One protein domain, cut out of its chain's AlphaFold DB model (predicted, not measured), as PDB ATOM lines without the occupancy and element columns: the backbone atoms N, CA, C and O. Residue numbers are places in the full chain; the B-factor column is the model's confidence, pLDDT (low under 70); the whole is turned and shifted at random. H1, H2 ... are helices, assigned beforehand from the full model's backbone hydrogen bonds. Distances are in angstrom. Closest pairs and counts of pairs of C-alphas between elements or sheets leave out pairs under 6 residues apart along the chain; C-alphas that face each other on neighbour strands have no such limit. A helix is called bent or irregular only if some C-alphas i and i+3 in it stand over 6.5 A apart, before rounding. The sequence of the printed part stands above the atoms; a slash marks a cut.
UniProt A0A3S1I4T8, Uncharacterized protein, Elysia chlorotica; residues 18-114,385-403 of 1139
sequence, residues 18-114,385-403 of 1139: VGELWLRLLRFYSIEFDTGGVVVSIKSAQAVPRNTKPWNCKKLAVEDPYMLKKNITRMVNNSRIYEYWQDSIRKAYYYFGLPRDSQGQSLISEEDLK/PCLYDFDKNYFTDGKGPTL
ATOM      1  N   VAL A  18     -23.664  12.450  15.922       85.44
ATOM      2  CA  VAL A  18     -22.681  11.499  15.366       85.44
ATOM      3  C   VAL A  18     -23.239  10.758  14.140       85.44
ATOM      4  O   VAL A  18     -22.488  10.497  13.203       85.44
ATOM      5  N   GLY A  19     -24.547  10.473  14.110       85.44
ATOM      6  CA  GLY A  19     -25.216   9.848  12.966       85.44
ATOM      7  C   GLY A  19     -25.229  10.747  11.728       85.44
ATOM      8  O   GLY A  19     -24.851  10.312  10.644       85.44
ATOM      9  N   GLU A  20     -25.564  12.029  11.882       85.75
ATOM     10  CA  GLU A  20     -25.520  12.986  10.770       85.75
ATOM     11  C   GLU A  20     -24.091  13.241  10.277       85.75
ATOM     12  O   GLU A  20     -23.867  13.372   9.073       85.75
ATOM     13  N   LEU A  21     -23.108  13.284  11.183       91.19
ATOM     14  CA  LEU A  21     -21.692  13.400  10.822       91.19
ATOM     15  C   LEU A  21     -21.206  12.167  10.044       91.19
ATOM     16  O   LEU A  21     -20.474  12.318   9.066       91.19
ATOM     17  N   TRP A  22     -21.647  10.964  10.425       89.75
ATOM     18  CA  TRP A  22     -21.376   9.719   9.701       89.75
ATOM     19  C   TRP A  22     -22.009   9.720   8.301       89.75
ATOM     20  O   TRP A  22     -21.322   9.470   7.309       89.75
ATOM     21  N   LEU A  23     -23.285  10.102   8.192       89.31
ATOM     22  CA  LEU A  23     -23.977  10.210   6.906       89.31
ATOM     23  C   LEU A  23     -23.352  11.268   5.993       89.31
ATOM     24  O   LEU A  23     -23.132  10.991   4.813       89.31
ATOM     25  N   ARG A  24     -22.995  12.451   6.514       91.44
ATOM     26  CA  ARG A  24     -22.299  13.475   5.717       91.44
ATOM     27  C   ARG A  24     -20.881  13.052   5.331       91.44
ATOM     28  O   ARG A  24     -20.467  13.379   4.227       91.44
ATOM     29  N   LEU A  25     -20.161  12.283   6.153       93.62
ATOM     30  CA  LEU A  25     -18.855  11.720   5.783       93.62
ATOM     31  C   LEU A  25     -18.967  10.766   4.581       93.62
ATOM     32  O   LEU A  25     -18.185  10.868   3.632       93.62
ATOM     33  N   LEU A  26     -19.951   9.862   4.606       91.81
ATOM     34  CA  LEU A  26     -20.207   8.913   3.519       91.81
ATOM     35  C   LEU A  26     -20.703   9.625   2.251       91.81
ATOM     36  O   LEU A  26     -20.196   9.357   1.160       91.81
ATOM     37  N   ARG A  27     -21.621  10.592   2.386       91.25
ATOM     38  CA  ARG A  27     -22.088  11.464   1.293       91.25
ATOM     39  C   ARG A  27     -20.938  12.239   0.647       91.25
ATOM     40  O   ARG A  27     -20.801  12.239  -0.575       91.25
ATOM     41  N   PHE A  28     -20.076  12.847   1.461       93.00
ATOM     42  CA  PHE A  28     -18.948  13.647   0.996       93.00
ATOM     43  C   PHE A  28     -18.009  12.827   0.106       93.00
ATOM     44  O   PHE A  28     -17.721  13.230  -1.017       93.00
ATOM     45  N   TYR A  29     -17.589  11.637   0.548       91.19
ATOM     46  CA  TYR A  29     -16.673  10.793  -0.232       91.19
ATOM     47  C   TYR A  29     -17.327   9.993  -1.374       91.19
ATOM     48  O   TYR A  29     -16.599   9.508  -2.242       91.19
ATOM     49  N   SER A  30     -18.660   9.863  -1.415       87.06
ATOM     50  CA  SER A  30     -19.376   9.190  -2.516       87.06
ATOM     51  C   SER A  30     -19.883  10.132  -3.616       87.06
ATOM     52  O   SER A  30     -19.979   9.693  -4.764       87.06
ATOM     53  N   ILE A  31     -20.206  11.391  -3.285       86.12
ATOM     54  CA  ILE A  31     -20.905  12.337  -4.176       86.12
ATOM     55  C   ILE A  31     -20.171  13.683  -4.315       86.12
ATOM     56  O   ILE A  31     -20.065  14.198  -5.425       86.12
ATOM     57  N   GLU A  32     -19.682  14.279  -3.222       90.44
ATOM     58  CA  GLU A  32     -19.325  15.714  -3.202       90.44
ATOM     59  C   GLU A  32     -17.826  16.003  -3.394       90.44
ATOM     60  O   GLU A  32     -17.448  17.076  -3.865       90.44
ATOM     61  N   PHE A  33     -16.953  15.070  -3.014       90.25
ATOM     62  CA  PHE A  33     -15.509  15.284  -3.010       90.25
ATOM     63  C   PHE A  33     -14.886  15.074  -4.398       90.25
ATOM     64  O   PHE A  33     -14.840  13.956  -4.920       90.25
ATOM     65  N   ASP A  34     -14.314  16.139  -4.969       88.25
ATOM     66  CA  ASP A  34     -13.558  16.084  -6.225       88.25
ATOM     67  C   ASP A  34     -12.224  15.324  -6.065       88.25
ATOM     68  O   ASP A  34     -11.137  15.887  -5.919       88.25
ATOM     69  N   THR A  35     -12.315  13.998  -6.157       84.75
ATOM     70  CA  THR A  35     -11.165  13.080  -6.183       84.75
ATOM     71  C   THR A  35     -10.254  13.260  -7.406       84.75
ATOM     72  O   THR A  35      -9.143  12.717  -7.423       84.75
ATOM     73  N   GLY A  36     -10.693  14.019  -8.419       82.44
ATOM     74  CA  GLY A  36      -9.934  14.356  -9.616       82.44
ATOM     75  C   GLY A  36      -9.012  15.554  -9.395       82.44
ATOM     76  O   GLY A  36      -7.805  15.433  -9.615       82.44
ATOM     77  N   GLY A  37      -9.543  16.685  -8.936       86.56
ATOM     78  CA  GLY A  37      -8.831  17.954  -8.772       86.56
ATOM     79  C   GLY A  37      -8.310  18.272  -7.366       86.56
ATOM     80  O   GLY A  37      -7.415  19.114  -7.262       86.56
ATOM     81  N   VAL A  38      -8.769  17.602  -6.301       89.88
ATOM     82  CA  VAL A  38      -8.410  17.924  -4.901       89.88
ATOM     83  C   VAL A  38      -7.605  16.803  -4.221       89.88
ATOM     84  O   VAL A  38      -7.728  15.618  -4.532       89.88
ATOM     85  N   VAL A  39      -6.738  17.187  -3.280       89.81
ATOM     86  CA  VAL A  39      -5.985  16.295  -2.385       89.81
ATOM     87  C   VAL A  39      -6.576  16.351  -0.978       89.81
ATOM     88  O   VAL A  39      -6.732  17.434  -0.415       89.81
ATOM     89  N   VAL A  40      -6.823  15.187  -0.372       91.31
ATOM     90  CA  VAL A  40      -7.140  15.087   1.059       91.31
ATOM     91  C   VAL A  40      -5.884  15.448   1.853       91.31
ATOM     92  O   VAL A  40      -4.886  14.727   1.811       91.31
ATOM     93  N   SER A  41      -5.924  16.568   2.573       89.44
ATOM     94  CA  SER A  41      -4.839  17.018   3.446       89.44
ATOM     95  C   SER A  41      -5.407  17.604   4.729       89.44
ATOM     96  O   SER A  41      -6.164  18.566   4.695       89.44
ATOM     97  N   ILE A  42      -4.990  17.061   5.873       92.12
ATOM     98  CA  ILE A  42      -5.353  17.579   7.204       92.12
ATOM     99  C   ILE A  42      -4.503  18.792   7.625       92.12
ATOM    100  O   ILE A  42      -4.612  19.273   8.748       92.12
ATOM    101  N   LYS A  43      -3.610  19.271   6.746       89.25
ATOM    102  CA  LYS A  43      -2.661  20.361   7.029       89.25
ATOM    103  C   LYS A  43      -3.207  21.756   6.714       89.25
ATOM    104  O   LYS A  43      -2.531  22.741   6.995       89.25
ATOM    105  N   SER A  44      -4.360  21.836   6.056       83.31
ATOM    106  CA  SER A  44      -4.936  23.064   5.511       83.31
ATOM    107  C   SER A  44      -6.454  23.005   5.613       83.31
ATOM    108  O   SER A  44      -7.052  22.012   5.214       83.31
ATOM    109  N   ALA A  45      -7.078  24.081   6.096       82.94
ATOM    110  CA  ALA A  45      -8.531  24.247   6.025       82.94
ATOM    111  C   ALA A  45      -9.012  24.602   4.601       82.94
ATOM    112  O   ALA A  45     -10.180  24.419   4.276       82.94
ATOM    113  N   GLN A  46      -8.115  25.099   3.741       88.44
ATOM    114  CA  GLN A  46      -8.383  25.320   2.319       88.44
ATOM    115  C   GLN A  46      -8.081  24.047   1.521       88.44
ATOM    116  O   GLN A  46      -7.036  23.420   1.729       88.44
ATOM    117  N   ALA A  47      -8.962  23.699   0.580       87.19
ATOM    118  CA  ALA A  47      -8.781  22.567  -0.324       87.19
ATOM    119  C   ALA A  47      -7.454  22.677  -1.098       87.19
ATOM    120  O   ALA A  47      -7.166  23.710  -1.701       87.19
ATOM    121  N   VAL A  48      -6.648  21.612  -1.089       89.56
ATOM    122  CA  VAL A  48      -5.326  21.587  -1.735       89.56
ATOM    123  C   VAL A  48      -5.473  21.105  -3.186       89.56
ATOM    124  O   VAL A  48      -5.793  19.929  -3.388       89.56
ATOM    125  N   PRO A  49      -5.224  21.945  -4.211       89.44
ATOM    126  CA  PRO A  49      -5.384  21.535  -5.602       89.44
ATOM    127  C   PRO A  49      -4.308  20.526  -6.013       89.44
ATOM    128  O   PRO A  49      -3.121  20.699  -5.722       89.44
ATOM    129  N   ARG A  50      -4.698  19.475  -6.736       85.88
ATOM    130  CA  ARG A  50      -3.827  18.350  -7.109       85.88
ATOM    131  C   ARG A  50      -2.603  18.766  -7.920       85.88
ATOM    132  O   ARG A  50      -1.537  18.184  -7.749       85.88
ATOM    133  N   ASN A  51      -2.734  19.782  -8.773       85.88
ATOM    134  CA  ASN A  51      -1.634  20.302  -9.592       85.88
ATOM    135  C   ASN A  51      -0.472  20.899  -8.765       85.88
ATOM    136  O   ASN A  51       0.628  21.036  -9.290       85.88
ATOM    137  N   THR A  52      -0.674  21.177  -7.470       85.75
ATOM    138  CA  THR A  52       0.399  21.557  -6.531       85.75
ATOM    139  C   THR A  52       1.293  20.379  -6.113       85.75
ATOM    140  O   THR A  52       2.334  20.586  -5.487       85.75
ATOM    141  N   LYS A  53       0.914  19.133  -6.444       85.50
ATOM    142  CA  LYS A  53       1.623  17.903  -6.066       85.50
ATOM    143  C   LYS A  53       2.165  17.160  -7.298       85.50
ATOM    144  O   LYS A  53       1.444  16.992  -8.280       85.50
ATOM    145  N   PRO A  54       3.399  16.618  -7.256       80.19
ATOM    146  CA  PRO A  54       4.006  15.886  -8.373       80.19
ATOM    147  C   PRO A  54       3.502  14.428  -8.451       80.19
ATOM    148  O   PRO A  54       4.290  13.481  -8.408       80.19
ATOM    149  N   TRP A  55       2.180  14.222  -8.490       84.19
ATOM    150  CA  TRP A  55       1.543  12.908  -8.341       84.19
ATOM    151  C   TRP A  55       0.706  12.513  -9.564       84.19
ATOM    152  O   TRP A  55      -0.451  12.897  -9.701       84.19
ATOM    153  N   ASN A  56       1.266  11.645 -10.409       66.88
ATOM    154  CA  ASN A  56       0.677  11.240 -11.696       66.88
ATOM    155  C   ASN A  56      -0.537  10.279 -11.605       66.88
ATOM    156  O   ASN A  56      -1.010   9.800 -12.633       66.88
ATOM    157  N   CYS A  57      -1.037   9.955 -10.408       64.44
ATOM    158  CA  CYS A  57      -2.280   9.185 -10.258       64.44
ATOM    159  C   CYS A  57      -3.492  10.114 -10.454       64.44
ATOM    160  O   CYS A  57      -3.412  11.278 -10.068       64.44
ATOM    161  N   LYS A  58      -4.614   9.607 -10.986       63.94
ATOM    162  CA  LYS A  58      -5.863  10.364 -11.247       63.94
ATOM    163  C   LYS A  58      -7.017  10.089 -10.255       63.94
ATOM    164  O   LYS A  58      -8.133  10.519 -10.501       63.94
ATOM    165  N   LYS A  59      -6.769   9.328  -9.184       81.31
ATOM    166  CA  LYS A  59      -7.783   8.808  -8.233       81.31
ATOM    167  C   LYS A  59      -7.698   9.533  -6.885       81.31
ATOM    168  O   LYS A  59      -6.938  10.493  -6.791       81.31
ATOM    169  N   LEU A  60      -8.381   9.077  -5.833       86.94
ATOM    170  CA  LEU A  60      -8.181   9.594  -4.470       86.94
ATOM    171  C   LEU A  60      -6.685   9.788  -4.153       86.94
ATOM    172  O   LEU A  60      -5.882   8.870  -4.335       86.94
ATOM    173  N   ALA A  61      -6.315  10.979  -3.683       88.94
ATOM    174  CA  ALA A  61      -4.963  11.332  -3.262       88.94
ATOM    175  C   ALA A  61      -4.997  11.859  -1.825       88.94
ATOM    176  O   ALA A  61      -5.766  12.770  -1.521       88.94
ATOM    177  N   VAL A  62      -4.158  11.292  -0.959       91.38
ATOM    178  CA  VAL A  62      -4.092  11.611   0.471       91.38
ATOM    179  C   VAL A  62      -2.658  11.995   0.826       91.38
ATOM    180  O   VAL A  62      -1.728  11.202   0.649       91.38
ATOM    181  N   GLU A  63      -2.477  13.221   1.312       90.88
ATOM    182  CA  GLU A  63      -1.187  13.717   1.783       90.88
ATOM    183  C   GLU A  63      -0.825  13.108   3.139       90.88
ATOM    184  O   GLU A  63      -1.566  13.220   4.113       90.88
ATOM    185  N   ASP A  64       0.365  12.511   3.211       89.88
ATOM    186  CA  ASP A  64       0.996  12.180   4.483       89.88
ATOM    187  C   ASP A  64       1.405  13.487   5.198       89.88
ATOM    188  O   ASP A  64       2.184  14.263   4.628       89.88
ATOM    189  N   PRO A  65       0.896  13.771   6.416       89.38
ATOM    190  CA  PRO A  65       1.057  15.077   7.058       89.38
ATOM    191  C   PRO A  65       2.517  15.431   7.370       89.38
ATOM    192  O   PRO A  65       2.841  16.616   7.492       89.38
ATOM    193  N   TYR A  66       3.394  14.424   7.450       87.19
ATOM    194  CA  TYR A  66       4.826  14.578   7.695       87.19
ATOM    195  C   TYR A  66       5.653  14.342   6.419       87.19
ATOM    196  O   TYR A  66       6.616  15.064   6.162       87.19
ATOM    197  N   MET A  67       5.264  13.391   5.561       86.44
ATOM    198  CA  MET A  67       5.956  13.085   4.301       86.44
ATOM    199  C   MET A  67       5.282  13.745   3.085       86.44
ATOM    200  O   MET A  67       4.771  13.068   2.201       86.44
ATOM    201  N   LEU A  68       5.369  15.072   2.964       81.44
ATOM    202  CA  LEU A  68       4.614  15.899   1.988       81.44
ATOM    203  C   LEU A  68       4.787  15.551   0.484       81.44
ATOM    204  O   LEU A  68       4.055  16.074  -0.363       81.44
ATOM    205  N   LYS A  69       5.773  14.709   0.138       82.69
ATOM    206  CA  LYS A  69       6.022  14.169  -1.219       82.69
ATOM    207  C   LYS A  69       5.341  12.812  -1.474       82.69
ATOM    208  O   LYS A  69       5.298  12.366  -2.619       82.69
ATOM    209  N   LYS A  70       4.824  12.147  -0.437       84.81
ATOM    210  CA  LYS A  70       4.219  10.808  -0.453       84.81
ATOM    211  C   LYS A  70       2.695  10.928  -0.524       84.81
ATOM    212  O   LYS A  70       2.068  11.424   0.405       84.81
ATOM    213  N   ASN A  71       2.109  10.418  -1.607       86.94
ATOM    214  CA  ASN A  71       0.691  10.072  -1.616       86.94
ATOM    215  C   ASN A  71       0.518   8.719  -0.910       86.94
ATOM    216  O   ASN A  71       1.110   7.732  -1.355       86.94
ATOM    217  N   ILE A  72      -0.288   8.658   0.152       87.19
ATOM    218  CA  ILE A  72      -0.553   7.406   0.883       87.19
ATOM    219  C   ILE A  72      -1.265   6.395  -0.031       87.19
ATOM    220  O   ILE A  72      -0.879   5.229  -0.089       87.19
ATOM    221  N   THR A  73      -2.222   6.844  -0.847       84.06
ATOM    222  CA  THR A  73      -3.012   5.988  -1.751       84.06
ATOM    223  C   THR A  73      -2.282   5.606  -3.045       84.06
ATOM    224  O   THR A  73      -2.912   5.146  -3.996       84.06
ATOM    225  N   ARG A  74      -0.944   5.736  -3.121       77.25
ATOM    226  CA  ARG A  74      -0.154   5.365  -4.318       77.25
ATOM    227  C   ARG A  74      -0.401   3.921  -4.787       77.25
ATOM    228  O   ARG A  74      -0.271   3.659  -5.979       77.25
ATOM    229  N   MET A  75      -0.742   3.007  -3.874       64.75
ATOM    230  CA  MET A  75      -1.037   1.603  -4.195       64.75
ATOM    231  C   MET A  75      -2.451   1.384  -4.765       64.75
ATOM    232  O   MET A  75      -2.687   0.371  -5.412       64.75
ATOM    233  N   VAL A  76      -3.369   2.348  -4.623       69.50
ATOM    234  CA  VAL A  76      -4.715   2.318  -5.227       69.50
ATOM    235  C   VAL A  76      -4.644   2.841  -6.672       69.50
ATOM    236  O   VAL A  76      -5.293   3.811  -7.063       69.50
ATOM    237  N   ASN A  77      -3.758   2.238  -7.473       65.56
ATOM    238  CA  ASN A  77      -3.510   2.625  -8.864       65.56
ATOM    239  C   ASN A  77      -4.350   1.821  -9.876       65.56
ATOM    240  O   ASN A  77      -4.649   2.353 -10.946       65.56
ATOM    241  N   ASN A  78      -4.783   0.602  -9.533       72.69
ATOM    242  CA  ASN A  78      -5.763  -0.192 -10.287       72.69
ATOM    243  C   ASN A  78      -7.129   0.530 -10.307       72.69
ATOM    244  O   ASN A  78      -7.458   1.274  -9.382       72.69
ATOM    245  N   SER A  79      -7.884   0.440 -11.403       77.56
ATOM    246  CA  SER A  79      -9.181   1.123 -11.566       77.56
ATOM    247  C   SER A  79     -10.308   0.363 -10.883       77.56
ATOM    248  O   SER A  79     -10.951   0.942 -10.015       77.56
ATOM    249  N   ARG A  80     -10.397  -0.955 -11.089       77.62
ATOM    250  CA  ARG A  80     -11.430  -1.803 -10.473       77.62
ATOM    251  C   ARG A  80     -11.410  -1.764  -8.944       77.62
ATOM    252  O   ARG A  80     -12.457  -1.713  -8.316       77.62
ATOM    253  N   ILE A  81     -10.222  -1.714  -8.331       80.12
ATOM    254  CA  ILE A  81     -10.070  -1.587  -6.865       80.12
ATOM    255  C   ILE A  81     -10.563  -0.217  -6.365       80.12
ATOM    256  O   ILE A  81     -11.108  -0.114  -5.269       80.12
ATOM    257  N   TYR A  82     -10.385   0.839  -7.161       83.38
ATOM    258  CA  TYR A  82     -10.847   2.181  -6.817       83.38
ATOM    259  C   TYR A  82     -12.360   2.340  -7.017       83.38
ATOM    260  O   TYR A  82     -13.034   2.876  -6.145       83.38
ATOM    261  N   GLU A  83     -12.886   1.814  -8.123       84.94
ATOM    262  CA  GLU A  83     -14.321   1.731  -8.417       84.94
ATOM    263  C   GLU A  83     -15.056   0.932  -7.331       84.94
ATOM    264  O   GLU A  83     -16.037   1.426  -6.786       84.94
ATOM    265  N   TYR A  84     -14.521  -0.230  -6.936       85.50
ATOM    266  CA  TYR A  84     -15.017  -1.030  -5.812       85.50
ATOM    267  C   TYR A  84     -15.033  -0.233  -4.498       85.50
ATOM    268  O   TYR A  84     -16.044  -0.222  -3.805       85.50
ATOM    269  N   TRP A  85     -13.955   0.492  -4.167       87.50
ATOM    270  CA  TRP A  85     -13.929   1.337  -2.966       87.50
ATOM    271  C   TRP A  85     -14.990   2.449  -3.013       87.50
ATOM    272  O   TRP A  85     -15.708   2.644  -2.033       87.50
ATOM    273  N   GLN A  86     -15.132   3.153  -4.143       86.75
ATOM    274  CA  GLN A  86     -16.171   4.178  -4.297       86.75
ATOM    275  C   GLN A  86     -17.583   3.584  -4.204       86.75
ATOM    276  O   GLN A  86     -18.474   4.222  -3.644       86.75
ATOM    277  N   ASP A  87     -17.792   2.375  -4.728       87.44
ATOM    278  CA  ASP A  87     -19.076   1.685  -4.648       87.44
ATOM    279  C   ASP A  87     -19.410   1.230  -3.225       87.44
ATOM    280  O   ASP A  87     -20.526   1.461  -2.772       87.44
ATOM    281  N   SER A  88     -18.440   0.720  -2.460       89.81
ATOM    282  CA  SER A  88     -18.654   0.391  -1.045       89.81
ATOM    283  C   SER A  88     -18.998   1.609  -0.186       89.81
ATOM    284  O   SER A  88     -19.884   1.521   0.661       89.81
ATOM    285  N   ILE A  89     -18.367   2.769  -0.418       90.06
ATOM    286  CA  ILE A  89     -18.731   4.014   0.289       90.06
ATOM    287  C   ILE A  89     -20.135   4.494  -0.121       90.06
ATOM    288  O   ILE A  89     -20.894   4.964   0.727       90.06
ATOM    289  N   ARG A  90     -20.519   4.334  -1.395       88.44
ATOM    290  CA  ARG A  90     -21.869   4.655  -1.895       88.44
ATOM    291  C   ARG A  90     -22.940   3.718  -1.323       88.44
ATOM    292  O   ARG A  90     -23.990   4.191  -0.902       88.44
ATOM    293  N   LYS A  91     -22.674   2.412  -1.264       87.94
ATOM    294  CA  LYS A  91     -23.562   1.411  -0.654       87.94
ATOM    295  C   LYS A  91     -23.716   1.635   0.843       87.94
ATOM    296  O   LYS A  91     -24.840   1.642   1.323       87.94
ATOM    297  N   ALA A  92     -22.634   1.949   1.557       89.50
ATOM    298  CA  ALA A  92     -22.717   2.385   2.949       89.50
ATOM    299  C   ALA A  92     -23.585   3.650   3.106       89.50
ATOM    300  O   ALA A  92     -24.442   3.685   3.987       89.50
ATOM    301  N   TYR A  93     -23.430   4.659   2.236       90.69
ATOM    302  CA  TYR A  93     -24.283   5.855   2.260       90.69
ATOM    303  C   TYR A  93     -25.774   5.518   2.085       90.69
ATOM    304  O   TYR A  93     -26.588   5.983   2.878       90.69
ATOM    305  N   TYR A  94     -26.137   4.665   1.120       85.25
ATOM    306  CA  TYR A  94     -27.525   4.209   0.948       85.25
ATOM    307  C   TYR A  94     -28.017   3.292   2.080       85.25
ATOM    308  O   TYR A  94     -29.189   3.348   2.443       85.25
ATOM    309  N   TYR A  95     -27.151   2.453   2.654       86.62
ATOM    310  CA  TYR A  95     -27.524   1.539   3.734       86.62
ATOM    311  C   TYR A  95     -27.910   2.300   5.006       86.62
ATOM    312  O   TYR A  95     -29.013   2.101   5.511       86.62
ATOM    313  N   PHE A  96     -27.031   3.197   5.471       87.44
ATOM    314  CA  PHE A  96     -27.253   4.016   6.667       87.44
ATOM    315  C   PHE A  96     -28.210   5.194   6.423       87.44
ATOM    316  O   PHE A  96     -28.836   5.675   7.362       87.44
ATOM    317  N   GLY A  97     -28.299   5.698   5.188       84.00
ATOM    318  CA  GLY A  97     -29.151   6.837   4.826       84.00
ATOM    319  C   GLY A  97     -30.642   6.507   4.722       84.00
ATOM    320  O   GLY A  97     -31.450   7.424   4.589       84.00
ATOM    321  N   LEU A  98     -31.007   5.224   4.785       82.06
ATOM    322  CA  LEU A  98     -32.386   4.746   4.797       82.06
ATOM    323  C   LEU A  98     -32.704   4.130   6.166       82.06
ATOM    324  O   LEU A  98     -31.985   3.214   6.572       82.06
ATOM    325  N   PRO A  99     -33.777   4.571   6.856       79.06
ATOM    326  CA  PRO A  99     -34.242   3.936   8.083       79.06
ATOM    327  C   PRO A  99     -34.484   2.437   7.889       79.06
ATOM    328  O   PRO A  99     -35.048   2.008   6.879       79.06
ATOM    329  N   ARG A 100     -34.055   1.645   8.873       78.25
ATOM    330  CA  ARG A 100     -34.135   0.181   8.869       78.25
ATOM    331  C   ARG A 100     -35.159  -0.303   9.882       78.25
ATOM    332  O   ARG A 100     -35.324   0.327  10.922       78.25
ATOM    333  N   ASP A 101     -35.829  -1.410   9.597       75.44
ATOM    334  CA  ASP A 101     -36.681  -2.083  10.576       75.44
ATOM    335  C   ASP A 101     -35.847  -2.936  11.555       75.44
ATOM    336  O   ASP A 101     -34.612  -2.932  11.541       75.44
ATOM    337  N   SER A 102     -36.532  -3.686  12.418       66.75
ATOM    338  CA  SER A 102     -35.898  -4.616  13.360       66.75
ATOM    339  C   SER A 102     -35.355  -5.902  12.708       66.75
ATOM    340  O   SER A 102     -34.857  -6.773  13.418       66.75
ATOM    341  N   GLN A 103     -35.448  -6.040  11.379       62.88
ATOM    342  CA  GLN A 103     -34.974  -7.164  10.558       62.88
ATOM    343  C   GLN A 103     -33.958  -6.711   9.477       62.88
ATOM    344  O   GLN A 103     -33.619  -7.484   8.580       62.88
ATOM    345  N   GLY A 104     -33.478  -5.460   9.528       63.59
ATOM    346  CA  GLY A 104     -32.526  -4.886   8.565       63.59
ATOM    347  C   GLY A 104     -33.119  -4.508   7.195       63.59
ATOM    348  O   GLY A 104     -32.388  -4.072   6.294       63.59
ATOM    349  N   GLN A 105     -34.434  -4.634   7.012       68.94
ATOM    350  CA  GLN A 105     -35.135  -4.228   5.793       68.94
ATOM    351  C   GLN A 105     -35.291  -2.704   5.748       68.94
ATOM    352  O   GLN A 105     -35.314  -2.034   6.779       68.94
ATOM    353  N   SER A 106     -35.358  -2.129   4.546       71.88
ATOM    354  CA  SER A 106     -35.556  -0.683   4.384       71.88
ATOM    355  C   SER A 106     -37.009  -0.318   4.686       71.88
ATOM    356  O   SER A 106     -37.913  -0.842   4.041       71.88
ATOM    357  N   LEU A 107     -37.236   0.621   5.610       67.31
ATOM    358  CA  LEU A 107     -38.568   1.161   5.930       67.31
ATOM    359  C   LEU A 107     -39.145   2.058   4.817       67.31
ATOM    360  O   LEU A 107     -40.281   2.511   4.915       67.31
ATOM    361  N   ILE A 108     -38.356   2.333   3.776       70.31
ATOM    362  CA  ILE A 108     -38.737   3.093   2.582       70.31
ATOM    363  C   ILE A 108     -38.410   2.221   1.365       70.31
ATOM    364  O   ILE A 108     -37.277   1.737   1.257       70.31
ATOM    365  N   SER A 109     -39.361   2.007   0.452       64.31
ATOM    366  CA  SER A 109     -39.104   1.197  -0.744       64.31
ATOM    367  C   SER A 109     -38.293   1.964  -1.797       64.31
ATOM    368  O   SER A 109     -38.231   3.196  -1.808       64.31
ATOM    369  N   GLU A 110     -37.698   1.240  -2.751       62.47
ATOM    370  CA  GLU A 110     -37.104   1.870  -3.938       62.47
ATOM    371  C   GLU A 110     -38.125   2.665  -4.769       62.47
ATOM    372  O   GLU A 110     -37.740   3.568  -5.512       62.47
ATOM    373  N   GLU A 111     -39.407   2.317  -4.685       61.62
ATOM    374  CA  GLU A 111     -40.485   2.930  -5.459       61.62
ATOM    375  C   GLU A 111     -40.911   4.258  -4.815       61.62
ATOM    376  O   GLU A 111     -41.027   5.264  -5.520       61.62
ATOM    377  N   ASP A 112     -40.971   4.316  -3.479       66.56
ATOM    378  CA  ASP A 112     -41.164   5.552  -2.707       66.56
ATOM    379  C   ASP A 112     -40.013   6.546  -2.919       66.56
ATOM    380  O   ASP A 112     -40.246   7.737  -3.118       66.56
ATOM    381  N   LEU A 113     -38.761   6.070  -2.929       65.69
ATOM    382  CA  LEU A 113     -37.582   6.915  -3.172       65.69
ATOM    383  C   LEU A 113     -37.602   7.532  -4.576       65.69
ATOM    384  O   LEU A 113     -37.284   8.711  -4.747       65.69
ATOM    385  N   LYS A 114     -38.021   6.755  -5.583       62.84
ATOM    386  CA  LYS A 114     -38.211   7.254  -6.953       62.84
ATOM    387  C   LYS A 114     -39.354   8.270  -7.001       62.84
ATOM    388  O   LYS A 114     -39.165   9.348  -7.563       62.84
ATOM    389  N   PRO A 385     -37.254  -0.388  17.049       60.53
ATOM    390  CA  PRO A 385     -35.837  -0.052  17.034       60.53
ATOM    391  C   PRO A 385     -35.268  -0.273  15.628       60.53
ATOM    392  O   PRO A 385     -35.385  -1.366  15.075       60.53
ATOM    393  N   CYS A 386     -34.636   0.753  15.060       64.25
ATOM    394  CA  CYS A 386     -33.929   0.623  13.789       64.25
ATOM    395  C   CYS A 386     -32.612  -0.131  14.000       64.25
ATOM    396  O   CYS A 386     -31.792   0.294  14.820       64.25
ATOM    397  N   LEU A 387     -32.395  -1.218  13.256       75.62
ATOM    398  CA  LEU A 387     -31.171  -2.012  13.343       75.62
ATOM    399  C   LEU A 387     -30.217  -1.696  12.182       75.62
ATOM    400  O   LEU A 387     -30.617  -1.705  11.021       75.62
ATOM    401  N   TYR A 388     -28.946  -1.441  12.500       80.62
ATOM    402  CA  TYR A 388     -27.880  -1.278  11.512       80.62
ATOM    403  C   TYR A 388     -26.699  -2.175  11.872       80.62
ATOM    404  O   TYR A 388     -26.056  -1.973  12.903       80.62
ATOM    405  N   ASP A 389     -26.379  -3.106  10.982       81.25
ATOM    406  CA  ASP A 389     -25.298  -4.068  11.157       81.25
ATOM    407  C   ASP A 389     -24.158  -3.782  10.179       81.25
ATOM    408  O   ASP A 389     -24.367  -3.430   9.017       81.25
ATOM    409  N   PHE A 390     -22.919  -3.964  10.638       82.69
ATOM    410  CA  PHE A 390     -21.722  -3.787   9.810       82.69
ATOM    411  C   PHE A 390     -21.396  -5.048   8.990       82.69
ATOM    412  O   PHE A 390     -20.251  -5.497   8.934       82.69
ATOM    413  N   ASP A 391     -22.415  -5.625   8.353       81.62
ATOM    414  CA  ASP A 391     -22.281  -6.827   7.535       81.62
ATOM    415  C   ASP A 391     -21.697  -6.524   6.142       81.62
ATOM    416  O   ASP A 391     -22.031  -5.537   5.479       81.62
ATOM    417  N   LYS A 392     -20.815  -7.412   5.672       80.12
ATOM    418  CA  LYS A 392     -20.129  -7.304   4.377       80.12
ATOM    419  C   LYS A 392     -21.110  -7.199   3.201       80.12
ATOM    420  O   LYS A 392     -20.847  -6.472   2.242       80.12
ATOM    421  N   ASN A 393     -22.232  -7.914   3.255       82.75
ATOM    422  CA  ASN A 393     -23.190  -8.002   2.161       82.75
ATOM    423  C   ASN A 393     -23.863  -6.654   1.878       82.75
ATOM    424  O   ASN A 393     -24.021  -6.303   0.710       82.75
ATOM    425  N   TYR A 394     -24.145  -5.846   2.907       83.50
ATOM    426  CA  TYR A 394     -24.741  -4.514   2.745       83.50
ATOM    427  C   TYR A 394     -23.801  -3.485   2.094       83.50
ATOM    428  O   TYR A 394     -24.272  -2.507   1.514       83.50
ATOM    429  N   PHE A 395     -22.480  -3.696   2.151       85.38
ATOM    430  CA  PHE A 395     -21.489  -2.768   1.585       85.38
ATOM    431  C   PHE A 395     -20.826  -3.269   0.293       85.38
ATOM    432  O   PHE A 395     -20.233  -2.466  -0.432       85.38
ATOM    433  N   THR A 396     -20.862  -4.575   0.001       81.88
ATOM    434  CA  THR A 396     -20.088  -5.168  -1.112       81.88
ATOM    435  C   THR A 396     -20.832  -6.243  -1.921       81.88
ATOM    436  O   THR A 396     -20.234  -6.878  -2.790       81.88
ATOM    437  N   ASP A 397     -22.124  -6.470  -1.663       78.88
ATOM    438  CA  ASP A 397     -22.929  -7.576  -2.222       78.88
ATOM    439  C   ASP A 397     -22.300  -8.960  -1.945       78.88
ATOM    440  O   ASP A 397     -22.360  -9.869  -2.775       78.88
ATOM    441  N   GLY A 398     -21.561  -9.082  -0.837       75.94
ATOM    442  CA  GLY A 398     -20.790 -10.269  -0.453       75.94
ATOM    443  C   GLY A 398     -19.504 -10.475  -1.263       75.94
ATOM    444  O   GLY A 398     -18.609 -11.215  -0.839       75.94
ATOM    445  N   LYS A 399     -19.351  -9.785  -2.396       72.88
ATOM    446  CA  LYS A 399     -18.200  -9.876  -3.306       72.88
ATOM    447  C   LYS A 399     -16.986  -9.180  -2.695       72.88
ATOM    448  O   LYS A 399     -17.117  -8.155  -2.034       72.88
ATOM    449  N   GLY A 400     -15.796  -9.739  -2.900       70.94
ATOM    450  CA  GLY A 400     -14.538  -9.040  -2.616       70.94
ATOM    451  C   GLY A 400     -14.104  -8.151  -3.791       70.94
ATOM    452  O   GLY A 400     -14.671  -8.262  -4.882       70.94
ATOM    453  N   PRO A 401     -13.071  -7.307  -3.619       74.00
ATOM    454  CA  PRO A 401     -12.442  -6.636  -4.751       74.00
ATOM    455  C   PRO A 401     -11.796  -7.676  -5.674       74.00
ATOM    456  O   PRO A 401     -11.223  -8.657  -5.198       74.00
ATOM    457  N   THR A 402     -11.831  -7.450  -6.991       70.94
ATOM    458  CA  THR A 402     -11.182  -8.339  -7.967       70.94
ATOM    459  C   THR A 402      -9.698  -8.521  -7.637       70.94
ATOM    460  O   THR A 402      -8.904  -7.580  -7.738       70.94
ATOM    461  N   LEU A 403      -9.321  -9.743  -7.259       71.12
ATOM    462  CA  LEU A 403      -7.955 -10.092  -6.891       71.12
ATOM    463  C   LEU A 403      -7.097 -10.219  -8.156       71.12
ATOM    464  O   LEU A 403      -7.097 -11.261  -8.803       71.12
TER     465      LEU A 403
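Overview. This is residues 18 to 114 and 385 to 403 of the 1139 residues of an uncharacterized protein of Elysia chlorotica (UniProt A0A3S1I4T8). Two longer helices, H1 and H3, pack on each other and run opposite ways, with the short helix H5 on the side of H3 away from H1; a loop-rich lobe of residues 33 to 71 with the short H2 lies toward one end of the domain, and a looser end of residues 98 to 109 with the short H4 lies toward the other. The printed part has 116 residues with five named helices, in the order H1, H2, H3, H4, H5, and no named strand. The class is all helix, though under half of the residues, 48 of 116, are in named elements. The whole is loose, with a radius of gyration of the C-alphas of 16.9 A and spans of 49 by 35 by 27 A.

Along the chain. H1 is residues 18 to 32, 19.3 A from first to last C-alpha, and begins at C-alpha 18 at (-22.681, 11.499, 15.366). It is neither bent nor irregular, but only just: C-alphas 29 and 32 are 6.3 A apart. H2 is residues 72 to 75, and it is irregular, with C-alphas 72 and 75 7.7 A apart. H3, residues 79 to 97, is the longest helix, 26.5 A, and ends at C-alpha 97 at (-29.151, 6.837, 4.826). H4 is residues 110 to 114, 6.3 A long. H5 is residues 392 to 396, 5.9 A long, and ends at C-alpha 396 at (-20.088, -5.168, -1.112).

Arrangement. H1 and H3 touch, and their closest C-alphas, those of Ser 30 and Arg 90, are 5.2 A apart. They stand at a steep tilt of 38 degrees and run opposite ways. Residues 38 to 39 pair with residues 48 to 49, antiparallel, in the stretch before H2. H2 is apart from H1 and from H3. H5 touches H3 at residues 87 to 95 alone; the closest C-alphas, those of Ser 88 and Phe 395, are 5.0 A apart. H1 and H5 are apart. H4 touches no helix, and its centre is the farthest from the mean of the C-alphas, 23.3 A. In H1, H3, H4 and H5 every O i to N i+4 pair is within hydrogen-bond range; H2 is too short for such a pair, and its one O i to N i+3 pair is not within range.

Size, cuts and confidence. The two C-alphas farthest apart, those of Pro 54 and Pro 385, are 49.9 A apart. Residues 115 to 384 are cut out, and C-alphas 114 and 385 are 25.2 A apart across the cut. The links H1 to H2, 39 residues, and H3 to H4, 12 residues, are long, and H2 to H3, 3 residues, is tight. The model's mean pLDDT over the printed part is 81.4, and 19 residues are under 70, among them residues 102 to 105 and 109 to 114.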